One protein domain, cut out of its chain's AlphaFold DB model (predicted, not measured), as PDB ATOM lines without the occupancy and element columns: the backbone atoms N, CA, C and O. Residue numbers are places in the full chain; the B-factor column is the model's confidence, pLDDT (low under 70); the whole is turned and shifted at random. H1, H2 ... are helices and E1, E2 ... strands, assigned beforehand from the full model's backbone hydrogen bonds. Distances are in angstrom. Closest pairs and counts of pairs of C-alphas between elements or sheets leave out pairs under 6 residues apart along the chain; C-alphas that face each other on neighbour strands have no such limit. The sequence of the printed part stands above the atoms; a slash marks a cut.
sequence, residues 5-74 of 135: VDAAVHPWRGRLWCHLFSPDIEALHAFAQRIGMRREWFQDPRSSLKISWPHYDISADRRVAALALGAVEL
ATOM      1  N   VAL A   5     169.274 148.166 119.870       98.50
ATOM      2  CA  VAL A   5     169.746 148.156 118.487       98.50
ATOM      3  C   VAL A   5     171.268 148.123 118.452       98.50
ATOM      4  O   VAL A   5     171.924 148.877 119.173       98.50
ATOM      5  N   ASP A   6     171.849 147.245 117.639       97.88
ATOM      6  CA  ASP A   6     173.303 147.177 117.484       97.88
ATOM      7  C   ASP A   6     173.825 148.066 116.342       97.88
ATOM      8  O   ASP A   6     173.095 148.857 115.733       97.88
ATOM      9  N   ALA A   7     175.138 148.047 116.117       94.81
ATOM     10  CA  ALA A   7     175.763 148.831 115.058       94.81
ATOM     11  C   ALA A   7     175.394 148.278 113.671       94.81
ATOM     12  O   ALA A   7     175.480 147.076 113.432       94.81
ATOM     13  N   ALA A   8     175.050 149.161 112.729       90.62
ATOM     14  CA  ALA A   8     174.779 148.775 111.345       90.62
ATOM     15  C   ALA A   8     176.085 148.420 110.621       90.62
ATOM     16  O   ALA A   8     176.744 149.290 110.059       90.62
ATOM     17  N   VAL A   9     176.471 147.146 110.664       93.00
ATOM     18  CA  VAL A   9     177.754 146.656 110.128       93.00
ATOM     19  C   VAL A   9     177.598 145.530 109.109       93.00
ATOM     20  O   VAL A   9     178.591 145.113 108.520       93.00
ATOM     21  N   HIS A  10     176.378 145.037 108.876       91.25
ATOM     22  CA  HIS A  10     176.126 143.911 107.977       91.25
ATOM     23  C   HIS A  10     175.791 144.400 106.557       91.25
ATOM     24  O   HIS A  10     174.710 144.958 106.356       91.25
ATOM     25  N   PRO A  11     176.676 144.232 105.555       94.06
ATOM     26  CA  PRO A  11     176.407 144.681 104.193       94.06
ATOM     27  C   PRO A  11     175.458 143.720 103.465       94.06
ATOM     28  O   PRO A  11     175.759 142.539 103.295       94.06
ATOM     29  N   TRP A  12     174.330 144.231 102.972       93.31
ATOM     30  CA  TRP A  12     173.408 143.471 102.128       93.31
ATOM     31  C   TRP A  12     172.572 144.396 101.235       93.31
ATOM     32  O   TRP A  12     172.041 145.411 101.691       93.31
ATOM     33  N   ARG A  13     172.459 144.052  99.942       91.50
ATOM     34  CA  ARG A  13     171.713 144.822  98.920       91.50
ATOM     35  C   ARG A  13     172.049 146.325  98.904       91.50
ATOM     36  O   ARG A  13     171.158 147.169  98.852       91.50
ATOM     37  N   GLY A  14     173.342 146.655  98.974       92.31
ATOM     38  CA  GLY A  14     173.835 148.039  98.913       92.31
ATOM     39  C   GLY A  14     173.566 148.876 100.168       92.31
ATOM     40  O   GLY A  14     173.675 150.097 100.120       92.31
ATOM     41  N   ARG A  15     173.192 148.243 101.284       93.94
ATOM     42  CA  ARG A  15     172.904 148.903 102.563       93.94
ATOM     43  C   ARG A  15     173.635 148.202 103.701       93.94
ATOM     44  O   ARG A  15     173.979 147.026 103.586       93.94
ATOM     45  N   LEU A  16     173.831 148.924 104.799       96.62
ATOM     46  CA  LEU A  16     174.236 148.341 106.075       96.62
ATOM     47  C   LEU A  16     172.997 148.017 106.911       96.62
ATOM     48  O   LEU A  16     172.027 148.781 106.922       96.62
ATOM     49  N   TRP A  17     173.065 146.887 107.600       97.69
ATOM     50  CA  TRP A  17     171.997 146.326 108.415       97.69
ATOM     51  C   TRP A  17     172.488 146.059 109.837       97.69
ATOM     52  O   TRP A  17     173.685 145.869 110.075       97.69
ATOM     53  N   CYS A  18     171.542 146.072 110.764       97.69
ATOM     54  CA  CYS A  18     171.707 145.827 112.194       97.69
ATOM     55  C   CYS A  18     170.486 145.086 112.734       97.69
ATOM     56  O   CYS A  18     169.426 145.063 112.100       97.69
ATOM     57  N   HIS A  19     170.623 144.567 113.944       98.38
ATOM     58  CA  HIS A  19     169.571 143.863 114.650       98.38
ATOM     59  C   HIS A  19     168.853 144.803 115.623       98.38
ATOM     60  O   HIS A  19     169.481 145.522 116.403       98.38
ATOM     61  N   LEU A  20     167.523 144.739 115.615       98.69
ATOM     62  CA  LEU A  20     166.634 145.315 116.619       98.69
ATOM     63  C   LEU A  20     166.026 144.176 117.443       98.69
ATOM     64  O   LEU A  20     165.425 143.259 116.884       98.69
ATOM     65  N   PHE A  21     166.174 144.216 118.763       98.62
ATOM     66  CA  PHE A  21     165.771 143.107 119.629       98.62
ATOM     67  C   PHE A  21     165.436 143.573 121.046       98.62
ATOM     68  O   PHE A  21     165.730 144.699 121.443       98.62
ATOM     69  N   SER A  22     164.782 142.708 121.812       97.56
ATOM     70  CA  SER A  22     164.324 143.005 123.168       97.56
ATOM     71  C   SER A  22     164.113 141.702 123.942       97.56
ATOM     72  O   SER A  22     163.710 140.712 123.333       97.56
ATOM     73  N   PRO A  23     164.343 141.691 125.267       94.38
ATOM     74  CA  PRO A  23     163.936 140.596 126.151       94.38
ATOM     75  C   PRO A  23     162.412 140.421 126.250       94.38
ATOM     76  O   PRO A  23     161.953 139.412 126.772       94.38
ATOM     77  N   ASP A  24     161.645 141.393 125.759       94.69
ATOM     78  CA  ASP A  24     160.189 141.367 125.624       94.69
ATOM     79  C   ASP A  24     159.796 141.463 124.155       94.69
ATOM     80  O   ASP A  24     160.061 142.464 123.477       94.69
ATOM     81  N   ILE A  25     159.152 140.403 123.688       95.88
ATOM     82  CA  ILE A  25     158.744 140.219 122.304       95.88
ATOM     83  C   ILE A  25     157.556 141.106 121.933       95.88
ATOM     84  O   ILE A  25     157.521 141.628 120.819       95.88
ATOM     85  N   GLU A  26     156.628 141.355 122.853       95.62
ATOM     86  CA  GLU A  26     155.477 142.210 122.566       95.62
ATOM     87  C   GLU A  26     155.909 143.672 122.436       95.62
ATOM     88  O   GLU A  26     155.575 144.334 121.446       95.62
ATOM     89  N   ALA A  27     156.763 144.161 123.343       96.12
ATOM     90  CA  ALA A  27     157.369 145.483 123.178       96.12
ATOM     91  C   ALA A  27     158.216 145.579 121.903       96.12
ATOM     92  O   ALA A  27     158.209 146.625 121.249       96.12
ATOM     93  N   LEU A  28     158.915 144.504 121.514       98.19
ATOM     94  CA  LEU A  28     159.664 144.476 120.259       98.19
ATOM     95  C   LEU A  28     158.744 144.652 119.052       98.19
ATOM     96  O   LEU A  28     159.053 145.450 118.171       98.19
ATOM     97  N   HIS A  29     157.620 143.936 119.005       98.25
ATOM     98  CA  HIS A  29     156.660 144.040 117.909       98.25
ATOM     99  C   HIS A  29     156.023 145.424 117.836       98.25
ATOM    100  O   HIS A  29     155.993 146.019 116.755       98.25
ATOM    101  N   ALA A  30     155.588 145.965 118.975       97.94
ATOM    102  CA  ALA A  30     155.033 147.311 119.046       97.94
ATOM    103  C   ALA A  30     156.052 148.366 118.577       97.94
ATOM    104  O   ALA A  30     155.729 149.257 117.790       97.94
ATOM    105  N   PHE A  31     157.313 148.247 118.999       98.38
ATOM    106  CA  PHE A  31     158.376 149.155 118.574       98.38
ATOM    107  C   PHE A  31     158.687 149.018 117.080       98.38
ATOM    108  O   PHE A  31     158.785 150.018 116.367       98.38
ATOM    109  N   ALA A  32     158.805 147.785 116.585       98.25
ATOM    110  CA  ALA A  32     159.079 147.493 115.184       98.25
ATOM    111  C   ALA A  32     157.983 148.072 114.271       98.25
ATOM    112  O   ALA A  32     158.292 148.690 113.251       98.25
ATOM    113  N   GLN A  33     156.711 147.964 114.665       98.06
ATOM    114  CA  GLN A  33     155.599 148.576 113.938       98.06
ATOM    115  C   GLN A  33     155.747 150.102 113.836       98.06
ATOM    116  O   GLN A  33     155.556 150.662 112.757       98.06
ATOM    117  N   ARG A  34     156.149 150.780 114.921       97.62
ATOM    118  CA  ARG A  34     156.337 152.245 114.951       97.62
ATOM    119  C   ARG A  34     157.437 152.736 114.012       97.62
ATOM    120  O   ARG A  34     157.323 153.833 113.478       97.62
ATOM    121  N   ILE A  35     158.473 151.930 113.775       97.50
ATOM    122  CA  ILE A  35     159.505 152.224 112.768       97.50
ATOM    123  C   ILE A  35     159.165 151.655 111.383       97.50
ATOM    124  O   ILE A  35     160.038 151.610 110.519       97.50
ATOM    125  N   GLY A  36     157.924 151.206 111.160       97.25
ATOM    126  CA  GLY A  36     157.401 150.754 109.870       97.25
ATOM    127  C   GLY A  36     157.835 149.348 109.449       97.25
ATOM    128  O   GLY A  36     157.989 149.106 108.249       97.25
ATOM    129  N   MET A  37     158.117 148.454 110.398       98.25
ATOM    130  CA  MET A  37     158.394 147.038 110.132       98.25
ATOM    131  C   MET A  37     157.102 146.219 110.136       98.25
ATOM    132  O   MET A  37     156.146 146.531 110.845       98.25
ATOM    133  N   ARG A  38     157.087 145.133 109.359       98.19
ATOM    134  CA  ARG A  38     155.969 144.182 109.304       98.19
ATOM    135  C   ARG A  38     156.197 143.025 110.272       98.19
ATOM    136  O   ARG A  38     157.329 142.575 110.426       98.19
ATOM    137  N   ARG A  39     155.130 142.493 110.883       97.62
ATOM    138  CA  ARG A  39     155.214 141.385 111.860       97.62
ATOM    139  C   ARG A  39     155.924 140.152 111.297       97.62
ATOM    140  O   ARG A  39     156.717 139.540 111.999       97.62
ATOM    141  N   GLU A  40     155.675 139.844 110.033       97.56
ATOM    142  CA  GLU A  40     156.275 138.735 109.279       97.56
ATOM    143  C   GLU A  40     157.786 138.858 109.019       97.56
ATOM    144  O   GLU A  40     158.415 137.880 108.635       97.56
ATOM    145  N   TRP A  41     158.386 140.038 109.211       98.06
ATOM    146  CA  TRP A  41     159.840 140.222 109.090       98.06
ATOM    147  C   TRP A  41     160.592 139.838 110.366       98.06
ATOM    148  O   TRP A  41     161.821 139.900 110.401       98.06
ATOM    149  N   PHE A  42     159.856 139.463 111.412       98.50
ATOM    150  CA  PHE A  42     160.428 138.971 112.649       98.50
ATOM    151  C   PHE A  42     161.203 137.678 112.399       98.50
ATOM    152  O   PHE A  42     160.661 136.703 111.878       98.50
ATOM    153  N   GLN A  43     162.464 137.673 112.809       98.06
ATOM    154  CA  GLN A  43     163.323 136.503 112.786       98.06
ATOM    155  C   GLN A  43     163.026 135.667 114.033       98.06
ATOM    156  O   GLN A  43     163.549 135.939 115.112       98.06
ATOM    157  N   ASP A  44     162.155 134.665 113.893       97.56
ATOM    158  CA  ASP A  44     161.787 133.749 114.978       97.56
ATOM    159  C   ASP A  44     162.732 132.530 115.018       97.56
ATOM    160  O   ASP A  44     162.739 131.744 114.065       97.56
ATOM    161  N   PRO A  45     163.495 132.295 116.102       95.44
ATOM    162  CA  PRO A  45     164.412 131.155 116.195       95.44
ATOM    163  C   PRO A  45     163.709 129.789 116.184       95.44
ATOM    164  O   PRO A  45     164.337 128.784 115.863       95.44
ATOM    165  N   ARG A  46     162.396 129.717 116.451       94.88
ATOM    166  CA  ARG A  46     161.612 128.471 116.315       94.88
ATOM    167  C   ARG A  46     161.390 128.081 114.858       94.88
ATOM    168  O   ARG A  46     161.112 126.922 114.573       94.88
ATOM    169  N   SER A  47     161.488 129.044 113.941       93.75
ATOM    170  CA  SER A  47     161.233 128.829 112.514       93.75
ATOM    171  C   SER A  47     162.454 128.305 111.753       93.75
ATOM    172  O   SER A  47     162.307 127.745 110.667       93.75
ATOM    173  N   SER A  48     163.666 128.483 112.289       93.56
ATOM    174  CA  SER A  48     164.905 128.095 111.614       93.56
ATOM    175  C   SER A  48     166.091 128.044 112.573       93.56
ATOM    176  O   SER A  48     166.372 129.017 113.268       93.56
ATOM    177  N   LEU A  49     166.885 126.969 112.496       90.44
ATOM    178  CA  LEU A  49     168.141 126.820 113.249       90.44
ATOM    179  C   LEU A  49     169.212 127.866 112.888       90.44
ATOM    180  O   LEU A  49     170.211 127.994 113.592       90.44
ATOM    181  N   LYS A  50     169.038 128.607 111.785       93.12
ATOM    182  CA  LYS A  50     169.950 129.693 111.392       93.12
ATOM    183  C   LYS A  50     169.724 130.976 112.195       93.12
ATOM    184  O   LYS A  50     170.600 131.833 112.209       93.12
ATOM    185  N   ILE A  51     168.566 131.119 112.836       94.50
ATOM    186  CA  ILE A  51     168.208 132.298 113.622       94.50
ATOM    187  C   ILE A  51     168.590 132.011 115.074       94.50
ATOM    188  O   ILE A  51     168.016 131.141 115.719       94.50
ATOM    189  N   SER A  52     169.597 132.718 115.585       92.75
ATOM    190  CA  SER A  52     170.187 132.406 116.896       92.75
ATOM    191  C   SER A  52     169.457 133.033 118.095       92.75
ATOM    192  O   SER A  52     169.671 132.589 119.219       92.75
ATOM    193  N   TRP A  53     168.633 134.062 117.883       96.69
ATOM    194  CA  TRP A  53     167.781 134.702 118.899       96.69
ATOM    195  C   TRP A  53     166.655 135.487 118.200       96.69
ATOM    196  O   TRP A  53     166.801 135.804 117.017       96.69
ATOM    197  N   PRO A  54     165.544 135.827 118.876       98.00
ATOM    198  CA  PRO A  54     164.461 136.602 118.267       98.00
ATOM    199  C   PRO A  54     164.851 138.066 118.011       98.00
ATOM    200  O   PRO A  54     165.290 138.766 118.927       98.00
ATOM    201  N   HIS A  55     164.676 138.546 116.779       98.50
ATOM    202  CA  HIS A  55     165.020 139.923 116.393       98.50
ATOM    203  C   HIS A  55     164.322 140.383 115.103       98.50
ATOM    204  O   HIS A  55     163.607 139.628 114.449       98.50
ATOM    205  N   TYR A  56     164.546 141.640 114.731       98.62
ATOM    206  CA  TYR A  56     164.305 142.181 113.396       98.62
ATOM    207  C   TYR A  56     165.619 142.645 112.774       98.62
ATOM    208  O   TYR A  56     166.401 143.319 113.442       98.62
ATOM    209  N   ASP A  57     165.809 142.383 111.485       97.94
ATOM    210  CA  ASP A  57     166.845 143.042 110.692       97.94
ATOM    211  C   ASP A  57     166.329 144.386 110.179       97.94
ATOM    212  O   ASP A  57     165.302 144.461 109.499       97.94
ATOM    213  N   ILE A  58     167.042 145.463 110.494       98.12
ATOM    214  CA  ILE A  58     166.702 146.818 110.055       98.12
ATOM    215  C   ILE A  58     167.878 147.465 109.323       98.12
ATOM    216  O   ILE A  58     169.043 147.205 109.624       98.12
ATOM    217  N   SER A  59     167.575 148.329 108.354       97.50
ATOM    218  CA  SER A  59     168.589 149.115 107.648       97.50
ATOM    219  C   SER A  59     169.162 150.229 108.530       97.50
ATOM    220  O   SER A  59     168.521 150.670 109.485       97.50
ATOM    221  N   ALA A  60     170.328 150.758 108.151       96.25
ATOM    222  CA  ALA A  60     170.937 151.922 108.799       96.25
ATOM    223  C   ALA A  60     169.979 153.129 108.917       96.25
ATOM    224  O   ALA A  60     169.927 153.766 109.965       96.25
ATOM    225  N   ASP A  61     169.149 153.398 107.904       95.38
ATOM    226  CA  ASP A  61     168.151 154.480 107.965       95.38
ATOM    227  C   ASP A  61     167.102 154.224 109.062       95.38
ATOM    228  O   ASP A  61     166.747 155.112 109.837       95.38
ATOM    229  N   ARG A  62     166.623 152.978 109.179       97.19
ATOM    230  CA  ARG A  62     165.663 152.589 110.222       97.19
ATOM    231  C   ARG A  62     166.303 152.543 111.603       97.19
ATOM    232  O   ARG A  62     165.613 152.799 112.584       97.19
ATOM    233  N   ARG A  63     167.607 152.271 111.695       97.94
ATOM    234  CA  ARG A  63     168.370 152.398 112.942       97.94
ATOM    235  C   ARG A  63     168.334 153.826 113.468       97.94
ATOM    236  O   ARG A  63     168.125 154.009 114.660       97.94
ATOM    237  N   VAL A  64     168.488 154.827 112.598       97.62
ATOM    238  CA  VAL A  64     168.363 156.240 112.994       97.62
ATOM    239  C   VAL A  64     166.972 156.510 113.575       97.62
ATOM    240  O   VAL A  64     166.869 157.092 114.652       97.62
ATOM    241  N   ALA A  65     165.914 156.010 112.930       97.81
ATOM    242  CA  ALA A  65     164.552 156.121 113.457       97.81
ATOM    243  C   ALA A  65     164.374 155.390 114.801       97.81
ATOM    244  O   ALA A  65     163.756 155.929 115.716       97.81
ATOM    245  N   ALA A  66     164.945 154.193 114.952       98.31
ATOM    246  CA  ALA A  66     164.903 153.443 116.203       98.31
ATOM    247  C   ALA A  66     165.589 154.206 117.346       98.31
ATOM    248  O   ALA A  66     165.015 154.334 118.424       98.31
ATOM    249  N   LEU A  67     166.774 154.772 117.109       98.25
ATOM    250  CA  LEU A  67     167.476 155.587 118.104       98.25
ATOM    251  C   LEU A  67     166.678 156.843 118.472       98.25
ATOM    252  O   LEU A  67     166.525 157.142 119.653       98.25
ATOM    253  N   ALA A  68     166.100 157.533 117.484       97.81
ATOM    254  CA  ALA A  68     165.255 158.704 117.722       97.81
ATOM    255  C   ALA A  68     163.995 158.378 118.551       97.81
ATOM    256  O   ALA A  68     163.517 159.220 119.305       97.81
ATOM    257  N   LEU A  69     163.477 157.149 118.447       97.38
ATOM    258  CA  LEU A  69     162.358 156.649 119.251       97.38
ATOM    259  C   LEU A  69     162.773 156.054 120.609       97.38
ATOM    260  O   LEU A  69     161.916 155.537 121.329       97.38
ATOM    261  N   GLY A  70     164.057 156.129 120.973       97.62
ATOM    262  CA  GLY A  70     164.561 155.714 122.281       97.62
ATOM    263  C   GLY A  70     165.064 154.271 122.362       97.62
ATOM    264  O   GLY A  70     165.185 153.742 123.469       97.62
ATOM    265  N   ALA A  71     165.364 153.617 121.233       98.00
ATOM    266  CA  ALA A  71     166.107 152.359 121.268       98.00
ATOM    267  C   ALA A  71     167.496 152.578 121.888       98.00
ATOM    268  O   ALA A  71     168.165 153.579 121.632       98.00
ATOM    269  N   VAL A  72     167.943 151.618 122.694       97.81
ATOM    270  CA  VAL A  72     169.241 151.663 123.364       97.81
ATOM    271  C   VAL A  72     170.302 151.083 122.438       97.81
ATOM    272  O   VAL A  72     170.233 149.917 122.048       97.81
ATOM    273  N   GLU A  73     171.301 151.892 122.105       98.00
ATOM    274  CA  GLU A  73     172.445 151.454 121.311       98.00
ATOM    275  C   GLU A  73     173.323 150.472 122.096       98.00
ATOM    276  O   GLU A  73     173.725 150.757 123.227       98.00
ATOM    277  N   LEU A  74     173.659 149.338 121.476       97.50
ATOM    278  CA  LEU A  74     174.599 148.358 122.017       97.50
ATOM    279  C   LEU A  74     175.806 148.158 121.096       97.50
ATOM    280  O   LEU A  74     175.690 148.044 119.876       97.50
TER     281      LEU A  74
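This is residues 5 to 74 of the 135 residues of the protein "DUF4031 domain-containing protein" of Sphingosinicella sp. BN140058 (UniProt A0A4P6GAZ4). A small sheet of three antiparallel strands has two short helices packed over one face, H2 toward the beginning of E2 and H1 toward its end. The hairpin of E1 and E2 reaches to one end of the domain, while the long link before E3 loops far out at another, with Leu 49 at its far reach. The printed part has 70 residues, with three named strands and two named helices in the order E1 E2 H1 E3 H2; the sheet's order is E1 E2 E3. The class is mixed, helices and strands, with 34 residues, under half, in named elements. The whole is compact and rounded, with a radius of gyration of the C-alphas of 11.4 A and spans of 29 by 26 by 22 A.

Start in the sheet with E2, residues 15 to 21, the longest strand: find C-alpha 15 at (172.904, 148.903, 102.563) and go on 19.4 A to C-alpha 21. E1, residues 10 to 12, is 6.5 A long, and E3, residues 55 to 59, is 13.2 A long. H1, residues 25 to 34, begins at C-alpha 25 at (158.744, 140.219, 122.304) and runs 14.3 A. H2, residues 60 to 68, runs 12.6 A and ends at C-alpha 68 at (165.255, 158.704, 117.722).

E2 is the inner strand, and its pairing is staggered: residues 15 to 17 pair with E1, residues 17 to 20 with E3. In the hairpin of E1 and E2, look for N 17 and O 10, 2.8 A apart; the directions stand at 125 degrees. E2 and E3 are antiparallel at 151 degrees, with N 20 and O 56 2.8 A apart. E1 and E3 are apart. H1 and H2 on one face of the sheet make two layers, helices over strands. H2 is on the sheet at a height of 7.7 A and lies over E3, only just slantwise to the strands at 32 degrees on the local plane; its closest C-alphas to E2 are those of Ala 60 and Leu 16, 5.6 A apart. H1 is on the sheet too; its closest C-alphas to E2 are those of Leu 28 and Phe 21, 6.3 A apart. H1 and H2 are near each other. In both helices every O i to N i+4 pair is within hydrogen-bond range.

The C-alphas farthest apart, those of Leu 49 and Ala 68, are 32.3 A apart. The printed part has no cut. The link from H1 to E3, residues 35 to 54, is long, and its residues 42 to 43 pair antiparallel with residues 55 to 56 of E3; the other links are tight. The mean pLDDT of the printed part is 96.5, and no printed residue is under 70.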